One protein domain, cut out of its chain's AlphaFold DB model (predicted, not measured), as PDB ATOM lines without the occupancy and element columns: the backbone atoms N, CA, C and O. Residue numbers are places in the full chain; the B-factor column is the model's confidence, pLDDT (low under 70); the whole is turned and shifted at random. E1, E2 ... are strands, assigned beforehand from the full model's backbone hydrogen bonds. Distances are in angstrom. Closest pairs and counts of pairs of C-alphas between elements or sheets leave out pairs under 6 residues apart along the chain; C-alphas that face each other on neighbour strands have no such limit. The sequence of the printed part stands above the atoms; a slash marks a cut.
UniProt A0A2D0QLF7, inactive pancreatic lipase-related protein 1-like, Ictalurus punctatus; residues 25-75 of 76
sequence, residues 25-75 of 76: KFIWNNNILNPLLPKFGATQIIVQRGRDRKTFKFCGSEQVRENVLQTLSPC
ATOM      1  N   LYS A  25      15.468  -2.530 -29.688       98.44
ATOM      2  CA  LYS A  25      14.886  -3.593 -30.506       98.44
ATOM      3  C   LYS A  25      13.454  -3.253 -30.882       98.44
ATOM      4  O   LYS A  25      12.679  -2.830 -30.033       98.44
ATOM      5  N   PHE A  26      13.124  -3.475 -32.147       98.00
ATOM      6  CA  PHE A  26      11.786  -3.350 -32.699       98.00
ATOM      7  C   PHE A  26      11.233  -4.743 -33.010       98.00
ATOM      8  O   PHE A  26      11.936  -5.594 -33.556       98.00
ATOM      9  N   ILE A  27       9.977  -4.974 -32.641       97.19
ATOM     10  CA  ILE A  27       9.210  -6.179 -32.954       97.19
ATOM     11  C   ILE A  27       7.787  -5.748 -33.282       97.19
ATOM     12  O   ILE A  27       7.275  -4.789 -32.705       97.19
ATOM     13  N   TRP A  28       7.155  -6.454 -34.212       95.06
ATOM     14  CA  TRP A  28       5.772  -6.211 -34.588       95.06
ATOM     15  C   TRP A  28       5.029  -7.536 -34.728       95.06
ATOM     16  O   TRP A  28       5.618  -8.557 -35.100       95.06
ATOM     17  N   ASN A  29       3.735  -7.492 -34.427       92.44
ATOM     18  CA  ASN A  29       2.809  -8.603 -34.565       92.44
ATOM     19  C   ASN A  29       1.528  -8.161 -35.286       92.44
ATOM     20  O   ASN A  29       1.179  -6.978 -35.311       92.44
ATOM     21  N   ASN A  30       0.821  -9.117 -35.883       87.31
ATOM     22  CA  ASN A  30      -0.482  -8.898 -36.489       87.31
ATOM     23  C   ASN A  30      -1.379 -10.112 -36.236       87.31
ATOM     24  O   ASN A  30      -1.072 -11.220 -36.651       87.31
ATOM     25  N   ASN A  31      -2.547  -9.899 -35.633       82.81
ATOM     26  CA  ASN A  31      -3.460 -10.996 -35.291       82.81
ATOM     27  C   ASN A  31      -4.223 -11.569 -36.507       82.81
ATOM     28  O   ASN A  31      -5.064 -12.449 -36.344       82.81
ATOM     29  N   ILE A  32      -3.968 -11.061 -37.717       83.19
ATOM     30  CA  ILE A  32      -4.610 -11.496 -38.961       83.19
ATOM     31  C   ILE A  32      -3.611 -12.316 -39.777       83.19
ATOM     32  O   ILE A  32      -2.561 -11.797 -40.168       83.19
ATOM     33  N   LEU A  33      -3.977 -13.563 -40.100       75.56
ATOM     34  CA  LEU A  33      -3.208 -14.409 -41.011       75.56
ATOM     35  C   LEU A  33      -3.081 -13.708 -42.371       75.56
ATOM     36  O   LEU A  33      -4.065 -13.558 -43.096       75.56
ATOM     37  N   ASN A  34      -1.870 -13.267 -42.712       80.94
ATOM     38  CA  ASN A  34      -1.605 -12.556 -43.956       80.94
ATOM     39  C   ASN A  34      -0.776 -13.431 -44.915       80.94
ATOM     40  O   ASN A  34       0.417 -13.629 -44.662       80.94
ATOM     41  N   PRO A  35      -1.351 -13.914 -46.034       86.44
ATOM     42  CA  PRO A  35      -0.644 -14.780 -46.980       86.44
ATOM     43  C   PRO A  35       0.528 -14.082 -47.689       86.44
ATOM     44  O   PRO A  35       1.416 -14.758 -48.198       86.44
ATOM     45  N   LEU A  36       0.575 -12.745 -47.696       91.12
ATOM     46  CA  LEU A  36       1.684 -11.976 -48.274       91.12
ATOM     47  C   LEU A  36       2.928 -11.957 -47.378       91.12
ATOM     48  O   LEU A  36       3.989 -11.529 -47.825       91.12
ATOM     49  N   LEU A  37       2.798 -12.410 -46.125       89.75
ATOM     50  CA  LEU A  37       3.865 -12.466 -45.129       89.75
ATOM     51  C   LEU A  37       4.724 -11.182 -45.104       89.75
ATOM     52  O   LEU A  37       5.934 -11.251 -45.369       89.75
ATOM     53  N   PRO A  38       4.109 -10.014 -44.831       92.62
ATOM     54  CA  PRO A  38       4.788  -8.736 -44.950       92.62
ATOM     55  C   PRO A  38       5.996  -8.659 -44.015       92.62
ATOM     56  O   PRO A  38       6.104  -9.388 -43.026       92.62
ATOM     57  N   LYS A  39       6.910  -7.750 -44.343       94.81
ATOM     58  CA  LYS A  39       8.006  -7.356 -43.465       94.81
ATOM     59  C   LYS A  39       7.829  -5.892 -43.105       94.81
ATOM     60  O   LYS A  39       7.479  -5.091 -43.965       94.81
ATOM     61  N   PHE A  40       8.107  -5.562 -41.855       95.69
ATOM     62  CA  PHE A  40       8.168  -4.187 -41.383       95.69
ATOM     63  C   PHE A  40       9.473  -3.967 -40.637       95.69
ATOM     64  O   PHE A  40      10.086  -4.904 -40.124       95.69
ATOM     65  N   GLY A  41       9.894  -2.715 -40.577       97.19
ATOM     66  CA  GLY A  41      11.020  -2.287 -39.769       97.19
ATOM     67  C   GLY A  41      10.807  -0.864 -39.292       97.19
ATOM     68  O   GLY A  41       9.996  -0.122 -39.850       97.19
ATOM     69  N   ALA A  42      11.550  -0.485 -38.263       98.06
ATOM     70  CA  ALA A  42      11.701   0.898 -37.860       98.06
ATOM     71  C   ALA A  42      12.961   1.464 -38.522       98.06
ATOM     72  O   ALA A  42      14.053   0.911 -38.375       98.06
ATOM     73  N   THR A  43      12.807   2.571 -39.246       97.81
ATOM     74  CA  THR A  43      13.948   3.309 -39.802       97.81
ATOM     75  C   THR A  43      14.625   4.171 -38.747       97.81
ATOM     76  O   THR A  43      15.841   4.352 -38.768       97.81
ATOM     77  N   GLN A  44      13.837   4.676 -37.797       98.31
ATOM     78  CA  GLN A  44      14.289   5.526 -36.711       98.31
ATOM     79  C   GLN A  44      13.459   5.262 -35.451       98.31
ATOM     80  O   GLN A  44      12.235   5.178 -35.524       98.31
ATOM     81  N   ILE A  45      14.118   5.190 -34.295       98.50
ATOM     82  CA  ILE A  45      13.476   5.202 -32.977       98.50
ATOM     83  C   ILE A  45      14.126   6.298 -32.141       98.50
ATOM     84  O   ILE A  45      15.353   6.364 -32.031       98.50
ATOM     85  N   ILE A  46      13.295   7.155 -31.557       98.44
ATOM     86  CA  ILE A  46      13.716   8.188 -30.616       98.44
ATOM     87  C   ILE A  46      13.229   7.771 -29.234       98.44
ATOM     88  O   ILE A  46      12.037   7.550 -29.045       98.44
ATOM     89  N   VAL A  47      14.148   7.668 -28.276       98.12
ATOM     90  CA  VAL A  47      13.814   7.418 -26.870       98.12
ATOM     91  C   VAL A  47      14.138   8.667 -26.071       98.12
ATOM     92  O   VAL A  47      15.290   9.098 -26.051       98.12
ATOM     93  N   GLN A  48      13.137   9.236 -25.403       97.69
ATOM     94  CA  GLN A  48      13.339  10.302 -24.430       97.69
ATOM     95  C   GLN A  48      13.271   9.722 -23.018       97.69
ATOM     96  O   GLN A  48      12.263   9.145 -22.614       97.69
ATOM     97  N   ARG A  49      14.349   9.880 -22.251       96.56
ATOM     98  CA  ARG A  49      14.419   9.425 -20.863       96.56
ATOM     99  C   ARG A  49      13.719  10.433 -19.949       96.56
ATOM    100  O   ARG A  49      14.068  11.610 -19.934       96.56
ATOM    101  N   GLY A  50      12.745   9.974 -19.160       94.94
ATOM    102  CA  GLY A  50      11.883  10.855 -18.359       94.94
ATOM    103  C   GLY A  50      12.615  11.671 -17.286       94.94
ATOM    104  O   GLY A  50      12.337  12.859 -17.136       94.94
ATOM    105  N   ARG A  51      13.581  11.068 -16.573       94.25
ATOM    106  CA  ARG A  51      14.252  11.698 -15.414       94.25
ATOM    107  C   ARG A  51      15.043  12.968 -15.747       94.25
ATOM    108  O   ARG A  51      15.127  13.863 -14.917       94.25
ATOM    109  N   ASP A  52      15.640  13.032 -16.935       96.00
ATOM    110  CA  ASP A  52      16.583  14.085 -17.339       96.00
ATOM    111  C   ASP A  52      16.310  14.640 -18.744       96.00
ATOM    112  O   ASP A  52      17.056  15.485 -19.234       96.00
ATOM    113  N   ARG A  53      15.233  14.181 -19.395       96.31
ATOM    114  CA  ARG A  53      14.818  14.559 -20.755       96.31
ATOM    115  C   ARG A  53      15.862  14.266 -21.835       96.31
ATOM    116  O   ARG A  53      15.731  14.788 -22.943       96.31
ATOM    117  N   LYS A  54      16.869  13.433 -21.548       97.31
ATOM    118  CA  LYS A  54      17.900  13.060 -22.520       97.31
ATOM    119  C   LYS A  54      17.282  12.250 -23.657       97.31
ATOM    120  O   LYS A  54      16.524  11.310 -23.418       97.31
ATOM    121  N   THR A  55      17.640  12.605 -24.887       98.00
ATOM    122  CA  THR A  55      17.130  11.961 -26.101       98.00
ATOM    123  C   THR A  55      18.198  11.080 -26.734       98.00
ATOM    124  O   THR A  55      19.325  11.519 -26.955       98.00
ATOM    125  N   PHE A  56      17.822   9.852 -27.074       98.19
ATOM    126  CA  PHE A  56      18.646   8.886 -27.791       98.19
ATOM    127  C   PHE A  56      18.013   8.594 -29.148       98.19
ATOM    128  O   PHE A  56      16.811   8.342 -29.232       98.19
ATOM    129  N   LYS A  57      18.819   8.622 -30.211       98.50
ATOM    130  CA  LYS A  57      18.360   8.415 -31.586       98.50
ATOM    131  C   LYS A  57      18.998   7.155 -32.165       98.50
ATOM    132  O   LYS A  57      20.221   7.071 -32.267       98.50
ATOM    133  N   PHE A  58      18.164   6.203 -32.566       98.81
ATOM    134  CA  PHE A  58      18.578   4.933 -33.158       98.81
ATOM    135  C   PHE A  58      18.073   4.823 -34.591       98.81
ATOM    136  O   PHE A  58      16.937   5.204 -34.867       98.81
ATOM    137  N   CYS A  59      18.904   4.289 -35.481       98.50
ATOM    138  CA  CYS A  59      18.621   4.135 -36.902       98.50
ATOM    139  C   CYS A  59      18.773   2.664 -37.323       98.50
ATOM    140  O   CYS A  59      19.609   1.929 -36.790       98.50
ATOM    141  N   GLY A  60      17.958   2.230 -38.284       97.38
ATOM    142  CA  GLY A  60      18.016   0.892 -38.868       97.38
ATOM    143  C   GLY A  60      17.508   0.878 -40.309       97.38
ATOM    144  O   GLY A  60      16.704   1.716 -40.698       97.38
ATOM    145  N   SER A  61      17.986  -0.068 -41.113       96.38
ATOM    146  CA  SER A  61      17.572  -0.255 -42.518       96.38
ATOM    147  C   SER A  61      16.810  -1.559 -42.756       96.38
ATOM    148  O   SER A  61      16.165  -1.729 -43.788       96.38
ATOM    149  N   GLU A  62      16.900  -2.489 -41.807       97.06
ATOM    150  CA  GLU A  62      16.335  -3.825 -41.938       97.06
ATOM    151  C   GLU A  62      14.808  -3.828 -41.850       97.06
ATOM    152  O   GLU A  62      14.199  -3.078 -41.089       97.06
ATOM    153  N   GLN A  63      14.194  -4.752 -42.586       97.06
ATOM    154  CA  GLN A  63      12.787  -5.105 -42.436       97.06
ATOM    155  C   GLN A  63      12.693  -6.576 -42.038       97.06
ATOM    156  O   GLN A  63      13.262  -7.454 -42.692       97.06
ATOM    157  N   VAL A  64      11.949  -6.855 -40.974       96.81
ATOM    158  CA  VAL A  64      11.848  -8.176 -40.353       96.81
ATOM    159  C   VAL A  64      10.440  -8.743 -40.494       96.81
ATOM    160  O   VAL A  64       9.458  -8.006 -40.620       96.81
ATOM    161  N   ARG A  65      10.338 -10.077 -40.503       94.94
ATOM    162  CA  ARG A  65       9.041 -10.764 -40.440       94.94
ATOM    163  C   ARG A  65       8.375 -10.510 -39.087       94.94
ATOM    164  O   ARG A  65       9.014 -10.054 -38.141       94.94
ATOM    165  N   GLU A  66       7.093 -10.837 -39.021       94.50
ATOM    166  CA  GLU A  66       6.331 -10.824 -37.779       94.50
ATOM    167  C   GLU A  66       7.056 -11.609 -36.676       94.50
ATOM    168  O   GLU A  66       7.641 -12.661 -36.942       94.50
ATOM    169  N   ASN A  67       7.021 -11.098 -35.445       94.69
ATOM    170  CA  ASN A  67       7.637 -11.706 -34.263       94.69
ATOM    171  C   ASN A  67       9.164 -11.923 -34.351       94.69
ATOM    172  O   ASN A  67       9.739 -12.642 -33.534       94.69
ATOM    173  N   VAL A  68       9.847 -11.275 -35.301       97.19
ATOM    174  CA  VAL A  68      11.313 -11.262 -35.398       97.19
ATOM    175  C   VAL A  68      11.845  -9.919 -34.902       97.19
ATOM    176  O   VAL A  68      11.334  -8.865 -35.268       97.19
ATOM    177  N   LEU A  69      12.886  -9.951 -34.065       98.31
ATOM    178  CA  LEU A  69      13.509  -8.746 -33.513       98.31
ATOM    179  C   LEU A  69      14.430  -8.080 -34.541       98.31
ATOM    180  O   LEU A  69      15.443  -8.651 -34.942       98.31
ATOM    181  N   GLN A  70      14.137  -6.832 -34.879       98.56
ATOM    182  CA  GLN A  70      15.080  -5.922 -35.519       98.56
ATOM    183  C   GLN A  70      15.887  -5.205 -34.430       98.56
ATOM    184  O   GLN A  70      15.305  -4.671 -33.492       98.56
ATOM    185  N   THR A  71      17.216  -5.158 -34.539       98.62
ATOM    186  CA  THR A  71      18.056  -4.324 -33.656       98.62
ATOM    187  C   THR A  71      18.423  -3.034 -34.382       98.62
ATOM    188  O   THR A  71      18.858  -3.094 -35.529       98.62
ATOM    189  N   LEU A  72      18.260  -1.886 -33.724       98.69
ATOM    190  CA  LEU A  72      18.705  -0.587 -34.224       98.69
ATOM    191  C   LEU A  72      19.888  -0.096 -33.384       98.69
ATOM    192  O   LEU A  72      19.903  -0.244 -32.157       98.69
ATOM    193  N   SER A  73      20.854   0.511 -34.064       98.38
ATOM    194  CA  SER A  73      22.076   1.076 -33.481       98.38
ATOM    195  C   SER A  73      21.973   2.601 -33.415       98.38
ATOM    196  O   SER A  73      21.105   3.166 -34.087       98.38
ATOM    197  N   PRO A  74      22.808   3.293 -32.615       98.44
ATOM    198  CA  PRO A  74      22.852   4.750 -32.627       98.44
ATOM    199  C   PRO A  74      23.022   5.268 -34.056       98.44
ATOM    200  O   PRO A  74      23.783   4.692 -34.836       98.44
ATOM    201  N   CYS A  75      22.282   6.317 -34.408       97.12
ATOM    202  CA  CYS A  75      22.456   6.960 -35.707       97.12
ATOM    203  C   CYS A  75      23.877   7.537 -35.825       97.12
ATOM    204  O   CYS A  75      24.430   8.005 -34.829       97.12
TER     205      CYS A  75
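Overview. This is residues 25 to 75 of the 76 residues of the protein "inactive pancreatic lipase-related protein 1-like" of Ictalurus punctatus (UniProt A0A2D0QLF7). With little regular structure, this is a small, strongly twisted sheet of three short strands, E1, E2 and E3, with loops reaching out from it; residues 31 to 36 stick out at one end of the long axis and the turn of residues 49 to 54 at the other. The 51 printed residues hold no named helix, and the class is all strand, with 15 residues in named strands. The sheet, ordered E1, E2, E3, is an antiparallel meander, each strand the neighbour of the one before. The whole is loose, radius of gyration of the C-alphas 13.5 A, spanning 44 by 21 by 12 A.

Along the chain. Residues 25 to 43 hold no named element. E1, residues 44 to 48, begins at C-alpha (14.289, 5.526, -36.711) and measures 13.2 A. E2, residues 55 to 59, measures 13.4 A. E3, residues 70 to 74, measures 13.5 A and ends at C-alpha (22.852, 4.750, -32.627).

Arrangement. Hairpin E1 and E2 stands at 165 degrees, with N 45 and O 58 2.9 A apart. Hairpin E2 and E3 stands at 124 degrees, with N 59 and O 73 2.8 A apart. Residues 25 to 26 pair antiparallel with 70 to 71 of E3.

Size, cuts and confidence. The C-alphas farthest apart, of Pro 35 and Asp 52, are 44.8 A apart. The printed part has no cut; both links are short. No printed residue is under 70 in pLDDT.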